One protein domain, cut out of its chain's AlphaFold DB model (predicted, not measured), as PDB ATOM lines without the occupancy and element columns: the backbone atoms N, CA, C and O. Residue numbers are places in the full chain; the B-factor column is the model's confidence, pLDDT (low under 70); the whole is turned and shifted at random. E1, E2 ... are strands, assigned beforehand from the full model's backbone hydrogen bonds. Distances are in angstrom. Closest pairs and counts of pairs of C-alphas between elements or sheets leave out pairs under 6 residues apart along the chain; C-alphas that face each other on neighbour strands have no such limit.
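What this domain is: This is residues 3 to 117 of the 606 residues of an uncharacterized protein of Cytophagales bacterium (UniProt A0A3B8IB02). The domain is one long, narrow sheet of five strands side by side, twisted, with both faces bare of any helix. At one end the hairpin of E2 and E3 runs on past the other strands as an arm, its tip at residues 55 to 60 sticking out; at the other end lie the long loop of residues 19 to 35 and the tail after E5. The printed part has 115 residues with no named helix and five named strands, E1 to E5, which stand in the sheet in the order of the chain, antiparallel throughout. The class is all strand. The whole is extended, a rod spanning 73 by 22 by 17 A, with a radius of gyration of the C-alphas of 22.2 A.

Where its parts are: E1, residues 3 to 18, begins at C-alpha 3 at (-41.871, 26.080, 0.806) and measures 51.9 A from first to last C-alpha. E2, residues 36 to 56, is the longest strand by residues, with 21, and measures 64.8 A; its C-alpha 56 is at (-53.162, 33.974, 10.776). E3, residues 59 to 78, measures 57.4 A and bends by 52 degrees at residue 65. E4, residues 83 to 94, measures 37.7 A. E5, residues 99 to 110, measures 37.8 A and ends at C-alpha 110 at (-19.562, 40.895, -35.621).

How they stand to each other: The five strands form a meander, each strand the antiparallel neighbour of the one before, and each successive pair is a hairpin. The edge strands are E1 and E5. E1 and E2 run at 170 degrees; the C-alphas of Ala 10 and Ala 44 face each other at 4.0 A, and N 5 and O 49 are within hydrogen-bond range at 2.8 A. E2 and E3 run at 171 degrees, with C-alphas 45 and 71 facing each other at 4.1 A and N 54 and O 61 within hydrogen-bond range at 2.9 A. E3 and E4 run at 171 degrees, with C-alphas 70 and 90 facing each other at 4.2 A and N 71 and O 89 at 2.8 A, within hydrogen-bond range. E4 and E5 run at 175 degrees, with C-alphas 91 and 102 facing each other at 4.2 A and N 88 and O 105 at 2.8 A, within hydrogen-bond range. E1 is apart from E4 and E5, and E2 is apart from E5. Outside the named strands, residues 23 to 24 pair with residues 115 to 116, antiparallel.

The domain as a whole: The two C-alphas farthest apart are those of Ser 28 and Phe 57, 74.0 A. The sheet's C-alphas lie up to 7.9 A off their best plane. The printed part has no cut. The link from E1 to E2, 17 residues, is long; the other three are tight. Mean pLDDT of the printed part is 81.3, and it is under 70 at residues 26, 28 to 29, 55 to 61, 95 to 99 and 115 to 117.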
ATOM      1  N   TYR A   3     -41.708  26.667   2.137       87.50
ATOM      2  CA  TYR A   3     -41.871  26.080   0.806       87.50
ATOM      3  C   TYR A   3     -40.776  26.574  -0.137       87.50
ATOM      4  O   TYR A   3     -40.299  27.701  -0.006       87.50
ATOM      5  N   ALA A   4     -40.434  25.739  -1.115       87.00
ATOM      6  CA  ALA A   4     -39.544  26.079  -2.215       87.00
ATOM      7  C   ALA A   4     -40.144  25.600  -3.546       87.00
ATOM      8  O   ALA A   4     -40.826  24.575  -3.590       87.00
ATOM      9  N   ARG A   5     -39.912  26.354  -4.622       87.25
ATOM     10  CA  ARG A   5     -40.272  26.004  -5.999       87.25
ATOM     11  C   ARG A   5     -39.140  26.427  -6.924       87.25
ATOM     12  O   ARG A   5     -38.759  27.592  -6.908       87.25
ATOM     13  N   PHE A   6     -38.670  25.502  -7.749       88.38
ATOM     14  CA  PHE A   6     -37.638  25.753  -8.749       88.38
ATOM     15  C   PHE A   6     -38.152  25.365 -10.134       88.38
ATOM     16  O   PHE A   6     -38.932  24.418 -10.262       88.38
ATOM     17  N   LYS A   7     -37.748  26.113 -11.157       84.75
ATOM     18  CA  LYS A   7     -38.035  25.846 -12.567       84.75
ATOM     19  C   LYS A   7     -36.789  26.181 -13.376       84.75
ATOM     20  O   LYS A   7     -36.201  27.231 -13.162       84.75
ATOM     21  N   ALA A   8     -36.398  25.317 -14.298       90.12
ATOM     22  CA  ALA A   8     -35.323  25.597 -15.238       90.12
ATOM     23  C   ALA A   8     -35.675  25.018 -16.606       90.12
ATOM     24  O   ALA A   8     -36.493  24.101 -16.695       90.12
ATOM     25  N   GLY A   9     -35.070  25.552 -17.659       86.00
ATOM     26  CA  GLY A   9     -35.226  25.034 -19.013       86.00
ATOM     27  C   GLY A   9     -34.198  25.629 -19.961       86.00
ATOM     28  O   GLY A   9     -33.661  26.701 -19.693       86.00
ATOM     29  N   ALA A  10     -33.934  24.931 -21.057       92.94
ATOM     30  CA  ALA A  10     -33.091  25.400 -22.144       92.94
ATOM     31  C   ALA A  10     -33.620  24.867 -23.481       92.94
ATOM     32  O   ALA A  10     -34.340  23.868 -23.499       92.94
ATOM     33  N   GLY A  11     -33.270  25.528 -24.578       88.88
ATOM     34  CA  GLY A  11     -33.664  25.134 -25.927       88.88
ATOM     35  C   GLY A  11     -32.847  25.860 -26.987       88.88
ATOM     36  O   GLY A  11     -32.147  26.822 -26.677       88.88
ATOM     37  N   PHE A  12     -32.929  25.386 -28.228       92.31
ATOM     38  CA  PHE A  12     -32.307  26.026 -29.381       92.31
ATOM     39  C   PHE A  12     -33.143  25.807 -30.645       92.31
ATOM     40  O   PHE A  12     -33.875  24.822 -30.739       92.31
ATOM     41  N   ASP A  13     -32.999  26.710 -31.609       87.38
ATOM     42  CA  ASP A  13     -33.468  26.566 -32.983       87.38
ATOM     43  C   ASP A  13     -32.377  27.073 -33.936       87.38
ATOM     44  O   ASP A  13     -31.679  28.041 -33.638       87.38
ATOM     45  N   ILE A  14     -32.141  26.346 -35.031       86.44
ATOM     46  CA  ILE A  14     -31.124  26.677 -36.037       86.44
ATOM     47  C   ILE A  14     -31.720  26.394 -37.416       86.44
ATOM     48  O   ILE A  14     -32.183  25.286 -37.678       86.44
ATOM     49  N   MET A  15     -31.675  27.390 -38.295       84.81
ATOM     50  CA  MET A  15     -32.055  27.321 -39.701       84.81
ATOM     51  C   MET A  15     -30.800  27.437 -40.564       84.81
ATOM     52  O   MET A  15     -30.001  28.348 -40.364       84.81
ATOM     53  N   LEU A  16     -30.640  26.535 -41.529       85.44
ATOM     54  CA  LEU A  16     -29.598  26.591 -42.552       85.44
ATOM     55  C   LEU A  16     -30.287  26.705 -43.915       85.44
ATOM     56  O   LEU A  16     -31.080  25.831 -44.261       85.44
ATOM     57  N   LYS A  17     -30.014  27.780 -44.661       76.56
ATOM     58  CA  LYS A  17     -30.642  28.060 -45.960       76.56
ATOM     59  C   LYS A  17     -29.592  28.486 -46.986       76.56
ATOM     60  O   LYS A  17     -28.649  29.192 -46.639       76.56
ATOM     61  N   ASP A  18     -29.780  28.062 -48.231       80.12
ATOM     62  CA  ASP A  18     -29.070  28.599 -49.390       80.12
ATOM     63  C   ASP A  18     -29.810  29.842 -49.906       80.12
ATOM     64  O   ASP A  18     -30.995  29.777 -50.242       80.12
ATOM     65  N   TYR A  19     -29.135  30.987 -49.897       73.12
ATOM     66  CA  TYR A  19     -29.648  32.279 -50.352       73.12
ATOM     67  C   TYR A  19     -29.125  32.670 -51.746       73.12
ATOM     68  O   TYR A  19     -29.311  33.810 -52.171       73.12
ATOM     69  N   GLY A  20     -28.452  31.763 -52.465       75.19
ATOM     70  CA  GLY A  20     -27.985  32.013 -53.828       75.19
ATOM     71  C   GLY A  20     -27.017  33.198 -53.927       75.19
ATOM     72  O   GLY A  20     -25.972  33.219 -53.276       75.19
ATOM     73  N   SER A  21     -27.353  34.184 -54.765       70.69
ATOM     74  CA  SER A  21     -26.539  35.386 -55.019       70.69
ATOM     75  C   SER A  21     -26.821  36.553 -54.063       70.69
ATOM     76  O   SER A  21     -26.283  37.644 -54.269       70.69
ATOM     77  N   ALA A  22     -27.640  36.351 -53.024       73.38
ATOM     78  CA  ALA A  22     -28.006  37.409 -52.088       73.38
ATOM     79  C   ALA A  22     -26.780  38.046 -51.407       73.38
ATOM     80  O   ALA A  22     -25.773  37.393 -51.106       73.38
ATOM     81  N   THR A  23     -26.891  39.345 -51.126       79.00
ATOM     82  CA  THR A  23     -25.827  40.144 -50.498       79.00
ATOM     83  C   THR A  23     -26.311  40.756 -49.189       79.00
ATOM     84  O   THR A  23     -27.510  40.844 -48.934       79.00
ATOM     85  N   CYS A  24     -25.391  41.177 -48.325       77.81
ATOM     86  CA  CYS A  24     -25.738  41.893 -47.099       77.81
ATOM     87  C   CYS A  24     -25.625  43.403 -47.323       77.81
ATOM     88  O   CYS A  24     -24.672  43.871 -47.944       77.81
ATOM     89  N   ALA A  25     -26.566  44.170 -46.772       73.19
ATOM     90  CA  ALA A  25     -26.578  45.628 -46.790       73.19
ATOM     91  C   ALA A  25     -25.207  46.214 -46.442       73.19
ATOM     92  O   ALA A  25     -24.693  45.984 -45.350       73.19
ATOM     93  N   GLY A  26     -24.631  46.990 -47.362       66.56
ATOM     94  CA  GLY A  26     -23.343  47.655 -47.144       66.56
ATOM     95  C   GLY A  26     -22.106  46.757 -47.272       66.56
ATOM     96  O   GLY A  26     -21.005  47.254 -47.058       66.56
ATOM     97  N   ASN A  27     -22.258  45.487 -47.660       70.25
ATOM     98  CA  ASN A  27     -21.161  44.541 -47.861       70.25
ATOM     99  C   ASN A  27     -21.051  44.109 -49.333       70.25
ATOM    100  O   ASN A  27     -22.038  43.740 -49.967       70.25
ATOM    101  N   SER A  28     -19.833  44.123 -49.884       60.78
ATOM    102  CA  SER A  28     -19.548  43.639 -51.241       60.78
ATOM    103  C   SER A  28     -19.082  42.179 -51.197       60.78
ATOM    104  O   SER A  28     -17.888  41.912 -51.052       60.78
ATOM    105  N   GLY A  29     -20.016  41.232 -51.286       69.88
ATOM    106  CA  GLY A  29     -19.727  39.794 -51.338       69.88
ATOM    107  C   GLY A  29     -20.975  38.924 -51.127       69.88
ATOM    108  O   GLY A  29     -21.940  39.406 -50.527       69.88
ATOM    109  N   PRO A  30     -20.981  37.669 -51.622       70.38
ATOM    110  CA  PRO A  30     -22.100  36.752 -51.426       70.38
ATOM    111  C   PRO A  30     -22.238  36.370 -49.949       70.38
ATOM    112  O   PRO A  30     -21.240  36.225 -49.233       70.38
ATOM    113  N   ILE A  31     -23.478  36.194 -49.502       83.88
ATOM    114  CA  ILE A  31     -23.776  35.720 -48.152       83.88
ATOM    115  C   ILE A  31     -23.307  34.266 -47.958       83.88
ATOM    116  O   ILE A  31     -23.451  33.409 -48.831       83.88
ATOM    117  N   GLY A  32     -22.746  33.976 -46.787       85.50
ATOM    118  CA  GLY A  32     -22.400  32.621 -46.367       85.50
ATOM    119  C   GLY A  32     -21.244  31.962 -47.131       85.50
ATOM    120  O   GLY A  32     -20.325  32.632 -47.602       85.50
ATOM    121  N   ILE A  33     -21.256  30.625 -47.196       86.81
ATOM    122  CA  ILE A  33     -20.341  29.825 -48.033       86.81
ATOM    123  C   ILE A  33     -21.134  29.375 -49.258       86.81
ATOM    124  O   ILE A  33     -21.957  28.471 -49.151       86.81
ATOM    125  N   ASN A  34     -20.894  30.000 -50.414       80.94
ATOM    126  CA  ASN A  34     -21.644  29.744 -51.652       80.94
ATOM    127  C   ASN A  34     -23.173  29.865 -51.464       80.94
ATOM    128  O   ASN A  34     -23.898  28.964 -51.867       80.94
ATOM    129  N   GLY A  35     -23.651  30.918 -50.792       75.56
ATOM    130  CA  GLY A  35     -25.080  31.138 -50.528       75.56
ATOM    131  C   GLY A  35     -25.597  30.483 -49.242       75.56
ATOM    132  O   GLY A  35     -26.573  30.959 -48.661       75.56
ATOM    133  N   TRP A  36     -24.918  29.456 -48.718       85.56
ATOM    134  CA  TRP A  36     -25.330  28.768 -47.492       85.56
ATOM    135  C   TRP A  36     -25.058  29.599 -46.237       85.56
ATOM    136  O   TRP A  36     -23.902  29.840 -45.868       85.56
ATOM    137  N   TYR A  37     -26.132  29.983 -45.547       88.69
ATOM    138  CA  TYR A  37     -26.108  30.824 -44.352       88.69
ATOM    139  C   TYR A  37     -26.974  30.231 -43.234       88.69
ATOM    140  O   TYR A  37     -28.102  29.784 -43.457       88.69
ATOM    141  N   ALA A  38     -26.431  30.208 -42.018       88.00
ATOM    142  CA  ALA A  38     -27.089  29.692 -40.827       88.00
ATOM    143  C   ALA A  38     -27.572  30.837 -39.933       88.00
ATOM    144  O   ALA A  38     -26.829  31.785 -39.685       88.00
ATOM    145  N   ASN A  39     -28.783  30.718 -39.398       89.62
ATOM    146  CA  ASN A  39     -29.372  31.635 -38.429       89.62
ATOM    147  C   ASN A  39     -30.018  30.822 -37.308       89.62
ATOM    148  O   ASN A  39     -30.826  29.938 -37.577       89.62
ATOM    149  N   GLY A  40     -29.673  31.103 -36.058       89.38
ATOM    150  CA  GLY A  40     -30.249  30.379 -34.938       89.38
ATOM    151  C   GLY A  40     -30.114  31.092 -33.608       89.38
ATOM    152  O   GLY A  40     -29.403  32.091 -33.460       89.38
ATOM    153  N   GLN A  41     -30.792  30.540 -32.613       92.12
ATOM    154  CA  GLN A  41     -30.749  31.003 -31.236       92.12
ATOM    155  C   GLN A  41     -30.757  29.835 -30.251       92.12
ATOM    156  O   GLN A  41     -31.284  28.761 -30.521       92.12
ATOM    157  N   ALA A  42     -30.184  30.064 -29.076       90.88
ATOM    158  CA  ALA A  42     -30.199  29.162 -27.940       90.88
ATOM    159  C   ALA A  42     -30.517  29.954 -26.672       90.88
ATOM    160  O   ALA A  42     -30.006  31.053 -26.468       90.88
ATOM    161  N   TYR A  43     -31.345  29.401 -25.794       91.75
ATOM    162  CA  TYR A  43     -31.716  30.045 -24.541       91.75
ATOM    163  C   TYR A  43     -31.650  29.073 -23.371       91.75
ATOM    164  O   TYR A  43     -31.830  27.867 -23.526       91.75
ATOM    165  N   ALA A  44     -31.431  29.615 -22.179       91.12
ATOM    166  CA  ALA A  44     -31.530  28.896 -20.919       91.12
ATOM    167  C   ALA A  44     -32.096  29.817 -19.838       91.12
ATOM    168  O   ALA A  44     -31.811  31.012 -19.824       91.12
ATOM    169  N   TYR A  45     -32.887  29.278 -18.914       91.88
ATOM    170  CA  TYR A  45     -33.404  30.032 -17.780       91.88
ATOM    171  C   TYR A  45     -33.508  29.185 -16.515       91.88
ATOM    172  O   TYR A  45     -33.638  27.962 -16.553       91.88
ATOM    173  N   PHE A  46     -33.496  29.881 -15.385       90.88
ATOM    174  CA  PHE A  46     -33.701  29.354 -14.049       90.88
ATOM    175  C   PHE A  46     -34.567  30.327 -13.249       90.88
ATOM    176  O   PHE A  46     -34.323  31.530 -13.246       90.88
ATOM    177  N   GLU A  47     -35.549  29.808 -12.525       88.19
ATOM    178  CA  GLU A  47     -36.368  30.538 -11.566       88.19
ATOM    179  C   GLU A  47     -36.446  29.762 -10.250       88.19
ATOM    180  O   GLU A  47     -36.723  28.562 -10.229       88.19
ATOM    181  N   GLY A  48     -36.250  30.456  -9.134       86.62
ATOM    182  CA  GLY A  48     -36.320  29.901  -7.790       86.62
ATOM    183  C   GLY A  48     -37.155  30.781  -6.872       86.62
ATOM    184  O   GLY A  48     -36.977  31.994  -6.819       86.62
ATOM    185  N   LYS A  49     -38.065  30.173  -6.113       89.75
ATOM    186  CA  LYS A  49     -38.906  30.855  -5.126       89.75
ATOM    187  C   LYS A  49     -38.896  30.098  -3.808       89.75
ATOM    188  O   LYS A  49     -39.273  28.932  -3.769       89.75
ATOM    189  N   ILE A  50     -38.527  30.777  -2.728       87.75
ATOM    190  CA  ILE A  50     -38.530  30.258  -1.357       87.75
ATOM    191  C   ILE A  50     -39.413  31.166  -0.505       87.75
ATOM    192  O   ILE A  50     -39.323  32.392  -0.587       87.75
ATOM    193  N   GLY A  51     -40.276  30.590   0.326       86.69
ATOM    194  CA  GLY A  51     -41.162  31.354   1.197       86.69
ATOM    195  C   GLY A  51     -41.650  30.581   2.412       86.69
ATOM    196  O   GLY A  51     -41.330  29.411   2.609       86.69
ATOM    197  N   ILE A  52     -42.455  31.246   3.235       79.38
ATOM    198  CA  ILE A  52     -43.101  30.668   4.415       79.38
ATOM    199  C   ILE A  52     -44.613  30.773   4.302       79.38
ATOM    200  O   ILE A  52     -45.164  31.792   3.898       79.38
ATOM    201  N   ARG A  53     -45.300  29.707   4.697       77.12
ATOM    202  CA  ARG A  53     -46.737  29.696   4.965       77.12
ATOM    203  C   ARG A  53     -46.959  29.874   6.458       77.12
ATOM    204  O   ARG A  53     -46.503  29.041   7.252       77.12
ATOM    205  N   VAL A  54     -47.675  30.933   6.812       70.69
ATOM    206  CA  VAL A  54     -48.087  31.286   8.175       70.69
ATOM    207  C   VAL A  54     -49.610  31.297   8.248       70.69
ATOM    208  O   VAL A  54     -50.279  31.782   7.337       70.69
ATOM    209  N   LYS A  55     -50.169  30.729   9.317       58.25
ATOM    210  CA  LYS A  55     -51.614  30.677   9.551       58.25
ATOM    211  C   LYS A  55     -51.978  31.812  10.506       58.25
ATOM    212  O   LYS A  55     -51.551  31.797  11.653       58.25
ATOM    213  N   LEU A  56     -52.726  32.797  10.019       54.34
ATOM    214  CA  LEU A  56     -53.162  33.974  10.776       54.34
ATOM    215  C   LEU A  56     -54.691  34.028  10.727       54.34
ATOM    216  O   LEU A  56     -55.268  33.974   9.642       54.34
ATOM    217  N   PHE A  57     -55.354  34.096  11.886       51.84
ATOM    218  CA  PHE A  57     -56.824  34.157  11.993       51.84
ATOM    219  C   PHE A  57     -57.555  33.079  11.167       51.84
ATOM    220  O   PHE A  57     -58.486  33.358  10.417       51.84
ATOM    221  N   GLY A  58     -57.075  31.832  11.232       62.44
ATOM    222  CA  GLY A  58     -57.650  30.703  10.490       62.44
ATOM    223  C   GLY A  58     -57.328  30.662   8.988       62.44
ATOM    224  O   GLY A  58     -57.525  29.614   8.376       62.44
ATOM    225  N   LYS A  59     -56.758  31.726   8.398       57.62
ATOM    226  CA  LYS A  59     -56.392  31.801   6.974       57.62
ATOM    227  C   LYS A  59     -54.887  31.583   6.774       57.62
ATOM    228  O   LYS A  59     -54.052  32.199   7.437       57.62
ATOM    229  N   SER A  60     -54.523  30.697   5.849       69.12
ATOM    230  CA  SER A  60     -53.125  30.442   5.472       69.12
ATOM    231  C   SER A  60     -52.631  31.522   4.509       69.12
ATOM    232  O   SER A  60     -53.178  31.663   3.417       69.12
ATOM    233  N   LYS A  61     -51.587  32.267   4.883       69.81
ATOM    234  CA  LYS A  61     -50.945  33.287   4.044       69.81
ATOM    235  C   LYS A  61     -49.520  32.858   3.695       69.81
ATOM    236  O   LYS A  61     -48.761  32.434   4.566       69.81
ATOM    237  N   SER A  62     -49.165  32.962   2.417       75.94
ATOM    238  CA  SER A  62     -47.814  32.689   1.913       75.94
ATOM    239  C   SER A  62     -47.042  33.999   1.788       75.94
ATOM    240  O   SER A  62     -47.539  34.944   1.177       75.94
ATOM    241  N   VAL A  63     -45.837  34.055   2.346       73.44
ATOM    242  CA  VAL A  63     -44.922  35.196   2.237       73.44
ATOM    243  C   VAL A  63     -43.649  34.720   1.546       73.44
ATOM    244  O   VAL A  63     -42.990  33.794   2.020       73.44
ATOM    245  N   ASN A  64     -43.314  35.338   0.410       75.12
ATOM    246  CA  ASN A  64     -42.080  35.044  -0.319       75.12
ATOM    247  C   ASN A  64     -40.886  35.630   0.445       75.12
ATOM    248  O   ASN A  64     -40.879  36.819   0.758       75.12
ATOM    249  N   ILE A  65     -39.879  34.807   0.717       78.31
ATOM    250  CA  ILE A  65     -38.616  35.226   1.336       78.31
ATOM    251  C   ILE A  65     -37.581  35.537   0.255       78.31
ATOM    252  O   ILE A  65     -36.869  36.523   0.391       78.31
ATOM    253  N   LEU A  66     -37.528  34.737  -0.812       80.06
ATOM    254  CA  LEU A  66     -36.621  34.911  -1.944       80.06
ATOM    255  C   LEU A  66     -37.340  34.532  -3.244       80.06
ATOM    256  O   LEU A  66     -37.973  33.480  -3.318       80.06
ATOM    257  N   ASP A  67     -37.236  35.375  -4.261       86.00
ATOM    258  CA  ASP A  67     -37.679  35.129  -5.636       86.00
ATOM    259  C   ASP A  67     -36.531  35.541  -6.559       86.00
ATOM    260  O   ASP A  67     -36.206  36.723  -6.621       86.00
ATOM    261  N   ILE A  68     -35.881  34.575  -7.204       88.56
ATOM    262  CA  ILE A  68     -34.748  34.776  -8.107       88.56
ATOM    263  C   ILE A  68     -35.089  34.231  -9.491       88.56
ATOM    264  O   ILE A  68     -35.691  33.167  -9.616       88.56
ATOM    265  N   GLY A  69     -34.693  34.952 -10.531       89.44
ATOM    266  CA  GLY A  69     -34.754  34.492 -11.912       89.44
ATOM    267  C   GLY A  69     -33.474  34.871 -12.641       89.44
ATOM    268  O   GLY A  69     -32.969  35.970 -12.432       89.44
ATOM    269  N   ALA A  70     -32.958  33.983 -13.479       91.06
ATOM    270  CA  ALA A  70     -31.840  34.240 -14.375       91.06
ATOM    271  C   ALA A  70     -32.137  33.620 -15.742       91.06
ATOM    272  O   ALA A  70     -32.673  32.517 -15.812       91.06
ATOM    273  N   ALA A  71     -31.803  34.320 -16.819       91.06
ATOM    274  CA  ALA A  71     -31.954  33.830 -18.179       91.06
ATOM    275  C   ALA A  71     -30.773  34.275 -19.041       91.06
ATOM    276  O   ALA A  71     -30.246  35.373 -18.863       91.06
ATOM    277  N   ALA A  72     -30.387  33.422 -19.979       92.06
ATOM    278  CA  ALA A  72     -29.410  33.699 -21.013       92.06
ATOM    279  C   ALA A  72     -30.032  33.412 -22.386       92.06
ATOM    280  O   ALA A  72     -30.710  32.399 -22.550       92.06
ATOM    281  N   LEU A  73     -29.799  34.296 -23.353       90.94
ATOM    282  CA  LEU A  73     -30.165  34.139 -24.759       90.94
ATOM    283  C   LEU A  73     -28.917  34.384 -25.605       90.94
ATOM    284  O   LEU A  73     -28.267  35.414 -25.460       90.94
ATOM    285  N   LEU A  74     -28.602  33.446 -26.484       91.19
ATOM    286  CA  LEU A  74     -27.544  33.520 -27.478       91.19
ATOM    287  C   LEU A  74     -28.185  33.437 -28.860       91.19
ATOM    288  O   LEU A  74     -29.005  32.560 -29.099       91.19
ATOM    289  N   GLN A  75     -27.823  34.339 -29.758       90.81
ATOM    290  CA  GLN A  75     -28.243  34.346 -31.157       90.81
ATOM    291  C   GLN A  75     -26.990  34.375 -32.023       90.81
ATOM    292  O   GLN A  75     -26.033  35.066 -31.672       90.81
ATOM    293  N   ALA A  76     -26.981  33.636 -33.127       90.19
ATOM    294  CA  ALA A  76     -25.851  33.590 -34.044       90.19
ATOM    295  C   ALA A  76     -26.315  33.520 -35.502       90.19
ATOM    296  O   ALA A  76     -27.257  32.799 -35.829       90.19
ATOM    297  N   LYS A  77     -25.610  34.248 -36.372       89.44
ATOM    298  CA  LYS A  77     -25.716  34.181 -37.829       89.44
ATOM    299  C   LYS A  77     -24.325  33.925 -38.417       89.44
ATOM    300  O   LYS A  77     -23.377  34.641 -38.090       89.44
ATOM    301  N   LEU A  78     -24.179  32.869 -39.213       89.75
ATOM    302  CA  LEU A  78     -22.888  32.297 -39.616       89.75
ATOM    303  C   LEU A  78     -22.907  31.867 -41.094       89.75
ATOM    304  O   LEU A  78     -23.964  31.481 -41.583       89.75
ATOM    305  N   PRO A  79     -21.755  31.776 -41.782       80.12
ATOM    306  CA  PRO A  79     -20.421  32.199 -41.342       80.12
ATOM    307  C   PRO A  79     -20.000  33.597 -41.827       80.12
ATOM    308  O   PRO A  79     -19.106  34.174 -41.216       80.12
ATOM    309  N   ASN A  80     -20.607  34.146 -42.890       84.38
ATOM    310  CA  ASN A  80     -20.177  35.413 -43.498       84.38
ATOM    311  C   ASN A  80     -21.364  36.298 -43.951       84.38
ATOM    312  O   ASN A  80     -22.128  35.849 -44.802       84.38
ATOM    313  N   PRO A  81     -21.535  37.528 -43.427       82.75
ATOM    314  CA  PRO A  81     -20.832  38.086 -42.281       82.75
ATOM    315  C   PRO A  81     -21.223  37.331 -41.007       82.75
ATOM    316  O   PRO A  81     -22.351  36.848 -40.850       82.75
ATOM    317  N   PHE A  82     -20.250  37.191 -40.115       86.94
ATOM    318  CA  PHE A  82     -20.436  36.593 -38.802       86.94
ATOM    319  C   PHE A  82     -21.128  37.595 -37.880       86.94
ATOM    320  O   PHE A  82     -20.654  38.724 -37.742       86.94
ATOM    321  N   TRP A  83     -22.180  37.164 -37.187       91.62
ATOM    322  CA  TRP A  83     -22.819  37.947 -36.136       91.62
ATOM    323  C   TRP A  83     -23.258  37.070 -34.976       91.62
ATOM    324  O   TRP A  83     -23.788  35.977 -35.164       91.62
ATOM    325  N   MET A  84     -23.084  37.569 -33.761       90.44
ATOM    326  CA  MET A  84     -23.511  36.895 -32.548       90.44
ATOM    327  C   MET A  84     -23.961  37.910 -31.505       90.44
ATOM    328  O   MET A  84     -23.325  38.944 -31.308       90.44
ATOM    329  N   ARG A  85     -25.033  37.585 -30.786       92.62
ATOM    330  CA  ARG A  85     -25.580  38.401 -29.702       92.62
ATOM    331  C   ARG A  85     -25.870  37.536 -28.489       92.62
ATOM    332  O   ARG A  85     -26.558  36.529 -28.593       92.62
ATOM    333  N   GLY A  86     -25.356  37.941 -27.335       91.00
ATOM    334  CA  GLY A  86     -25.579  37.298 -26.046       91.00
ATOM    335  C   GLY A  86     -26.248  38.259 -25.070       91.00
ATOM    336  O   GLY A  86     -25.768  39.369 -24.864       91.00
ATOM    337  N   ILE A  87     -27.337  37.835 -24.438       92.50
ATOM    338  CA  ILE A  87     -28.035  38.588 -23.393       92.50
ATOM    339  C   ILE A  87     -28.105  37.714 -22.148       92.50
ATOM    340  O   ILE A  87     -28.637  36.612 -22.206       92.50
ATOM    341  N   VAL A  88     -27.624  38.219 -21.014       92.12
ATOM    342  CA  VAL A  88     -27.791  37.590 -19.700       92.12
ATOM    343  C   VAL A  88     -28.555  38.545 -18.798       92.12
ATOM    344  O   VAL A  88     -28.140  39.681 -18.570       92.12
ATOM    345  N   GLY A  89     -29.692  38.091 -18.286       88.94
ATOM    346  CA  GLY A  89     -30.564  38.861 -17.412       88.94
ATOM    347  C   GLY A  89     -30.821  38.134 -16.104       88.94
ATOM    348  O   GLY A  89     -30.968  36.915 -16.079       88.94
ATOM    349  N   GLY A  90     -30.909  38.886 -15.014       87.94
ATOM    350  CA  GLY A  90     -31.240  38.363 -13.698       87.94
ATOM    351  C   GLY A  90     -32.175  39.296 -12.946       87.94
ATOM    352  O   GLY A  90     -32.127  40.514 -13.106       87.94
ATOM    353  N   ARG A  91     -33.031  38.731 -12.103       89.81
ATOM    354  CA  ARG A  91     -33.857  39.473 -11.149       89.81
ATOM    355  C   ARG A  91     -33.842  38.777  -9.801       89.81
ATOM    356  O   ARG A  91     -33.831  37.551  -9.744       89.81
ATOM    357  N   PHE A  92     -33.907  39.549  -8.725       84.44
ATOM    358  CA  PHE A  92     -34.120  39.014  -7.388       84.44
ATOM    359  C   PHE A  92     -35.058  39.904  -6.566       84.44
ATOM    360  O   PHE A  92     -35.126  41.119  -6.757       84.44
ATOM    361  N   SER A  93     -35.788  39.293  -5.639       76.44
ATOM    362  CA  SER A  93     -36.638  39.968  -4.664       76.44
ATOM    363  C   SER A  93     -36.618  39.221  -3.334       76.44
ATOM    364  O   SER A  93     -36.778  38.002  -3.300       76.44
ATOM    365  N   VAL A  94     -36.414  39.956  -2.241       72.56
ATOM    366  CA  VAL A  94     -36.218  39.431  -0.887       72.56
ATOM    367  C   VAL A  94     -37.270  40.015   0.060       72.56
ATOM    368  O   VAL A  94     -37.638  41.187  -0.058       72.56
ATOM    369  N   LEU A  95     -37.769  39.192   0.989       67.38
ATOM    370  CA  LEU A  95     -38.732  39.559   2.043       67.38
ATOM    371  C   LEU A  95     -39.990  40.268   1.513       67.38
ATOM    372  O   LEU A  95     -40.338  41.368   1.933       67.38
ATOM    373  N   GLY A  96     -40.678  39.649   0.554       60.56
ATOM    374  CA  GLY A  96     -41.927  40.186   0.015       60.56
ATOM    375  C   GLY A  96     -41.774  41.479  -0.793       60.56
ATOM    376  O   GLY A  96     -42.763  42.181  -0.975       60.56
ATOM    377  N   GLY A  97     -40.568  41.787  -1.286       60.53
ATOM    378  CA  GLY A  97     -40.313  42.959  -2.131       60.53
ATOM    379  C   GLY A  97     -39.580  44.108  -1.447       60.53
ATOM    380  O   GLY A  97     -39.372  45.132  -2.094       60.53
ATOM    381  N   LEU A  98     -39.168  43.938  -0.186       56.81
ATOM    382  CA  LEU A  98     -38.460  44.961   0.587       56.81
ATOM    383  C   LEU A  98     -37.096  45.314  -0.025       56.81
ATOM    384  O   LEU A  98     -36.700  46.474  -0.028       56.81
ATOM    385  N   VAL A  99     -36.402  44.317  -0.581       66.50
ATOM    386  CA  VAL A  99     -35.163  44.503  -1.346       66.50
ATOM    387  C   VAL A  99     -35.324  43.792  -2.682       66.50
ATOM    388  O   VAL A  99     -35.646  42.605  -2.722       66.50
ATOM    389  N   LYS A 100     -35.142  44.513  -3.788       80.56
ATOM    390  CA  LYS A 100     -35.267  43.977  -5.148       80.56
ATOM    391  C   LYS A 100     -34.202  44.574  -6.053       80.56
ATOM    392  O   LYS A 100     -33.816  45.725  -5.870       80.56
ATOM    393  N   GLY A 101     -33.774  43.805  -7.041       74.31
ATOM    394  CA  GLY A 101     -32.824  44.262  -8.043       74.31
ATOM    395  C   GLY A 101     -32.923  43.439  -9.315       74.31
ATOM    396  O   GLY A 101     -33.413  42.307  -9.312       74.31
ATOM    397  N   ASN A 102     -32.466  44.024 -10.411       88.19
ATOM    398  CA  ASN A 102     -32.346  43.372 -11.700       88.19
ATOM    399  C   ASN A 102     -31.005  43.737 -12.337       88.19
ATOM    400  O   ASN A 102     -30.493  44.837 -12.138       88.19
ATOM    401  N   CYS A 103     -30.454  42.814 -13.109       83.94
ATOM    402  CA  CYS A 103     -29.286  43.033 -13.944       83.94
ATOM    403  C   CYS A 103     -29.594  42.583 -15.373       83.94
ATOM    404  O   CYS A 103     -30.370  41.652 -15.595       83.94
ATOM    405  N   ARG A 104     -29.004  43.275 -16.344       90.38
ATOM    406  CA  ARG A 104     -29.025  42.900 -17.755       90.38
ATOM    407  C   ARG A 104     -27.670  43.249 -18.340       90.38
ATOM    408  O   ARG A 104     -27.261  44.404 -18.287       90.38
ATOM    409  N   PHE A 105     -27.013  42.248 -18.898       85.38
ATOM    410  CA  PHE A 105     -25.773  42.383 -19.636       85.38
ATOM    411  C   PHE A 105     -26.030  41.916 -21.059       85.38
ATOM    412  O   PHE A 105     -26.669  40.886 -21.273       85.38
ATOM    413  N   GLU A 106     -25.569  42.696 -22.023       91.94
ATOM    414  CA  GLU A 106     -25.743  42.424 -23.440       91.94
ATOM    415  C   GLU A 106     -24.397  42.604 -24.133       91.94
ATOM    416  O   GLU A 106     -23.695  43.585 -23.887       91.94
ATOM    417  N   VAL A 107     -24.033  41.630 -24.958       87.62
ATOM    418  CA  VAL A 107     -22.818  41.636 -25.766       87.62
ATOM    419  C   VAL A 107     -23.185  41.286 -27.200       87.62
ATOM    420  O   VAL A 107     -23.941  40.347 -27.440       87.62
ATOM    421  N   THR A 108     -22.633  42.031 -28.148       88.75
ATOM    422  CA  THR A 108     -22.798  41.786 -29.583       88.75
ATOM    423  C   THR A 108     -21.416  41.743 -30.219       88.75
ATOM    424  O   THR A 108     -20.559  42.560 -29.881       88.75
ATOM    425  N   LEU A 109     -21.188  40.784 -31.112       86.88
ATOM    426  CA  LEU A 109     -19.929  40.578 -31.818       86.88
ATOM    427  C   LEU A 109     -20.203  40.343 -33.306       86.88
ATOM    428  O   LEU A 109     -21.031  39.503 -33.650       86.88
ATOM    429  N   GLY A 110     -19.460  41.035 -34.168       85.81
ATOM    430  CA  GLY A 110     -19.562  40.895 -35.621       85.81
ATOM    431  C   GLY A 110     -20.569  41.847 -36.272       85.81
ATOM    432  O   GLY A 110     -21.060  42.781 -35.636       85.81
ATOM    433  N   GLU A 111     -20.860  41.607 -37.545       83.62
ATOM    434  CA  GLU A 111     -21.707  42.454 -38.390       83.62
ATOM    435  C   GLU A 111     -22.992  41.723 -38.755       83.62
ATOM    436  O   GLU A 111     -22.969  40.662 -39.379       83.62
ATOM    437  N   GLU A 112     -24.134  42.288 -38.365       84.38
ATOM    438  CA  GLU A 112     -25.419  41.679 -38.678       84.38
ATOM    439  C   GLU A 112     -25.722  41.818 -40.171       84.38
ATOM    440  O   GLU A 112     -25.902  42.928 -40.674       84.38
ATOM    441  N   CYS A 113     -25.832  40.693 -40.883       79.31
ATOM    442  CA  CYS A 113     -26.323  40.713 -42.255       79.31
ATOM    443  C   CYS A 113     -27.791  41.158 -42.284       79.31
ATOM    444  O   CYS A 113     -28.678  40.436 -41.813       79.31
ATOM    445  N   GLN A 114     -28.051  42.322 -42.880       76.69
ATOM    446  CA  GLN A 114     -29.373  42.680 -43.387       76.69
ATOM    447  C   GLN A 114     -29.422  42.279 -44.860       76.69
ATOM    448  O   GLN A 114     -28.809  42.944 -45.689       76.69
ATOM    449  N   ILE A 115     -30.076  41.163 -45.174       69.38
ATOM    450  CA  ILE A 115     -30.091  40.602 -46.530       69.38
ATOM    451  C   ILE A 115     -30.738  41.616 -47.486       69.38
ATOM    452  O   ILE A 115     -31.868  42.051 -47.267       69.38
ATOM    453  N   GLN A 116     -29.998  42.021 -48.517       59.50
ATOM    454  CA  GLN A 116     -30.456  42.877 -49.603       59.50
ATOM    455  C   GLN A 116     -30.481  42.067 -50.901       59.50
ATOM    456  O   GLN A 116     -29.456  41.534 -51.330       59.50
ATOM    457  N   ALA A 117     -31.665  42.057 -51.516       54.34
ATOM    458  CA  ALA A 117     -32.034  41.327 -52.728       54.34
ATOM    459  C   ALA A 117     -32.127  39.794 -52.573       54.34
ATOM    460  O   ALA A 117     -31.306  39.161 -51.913       54.34
TER     461      ALA A 117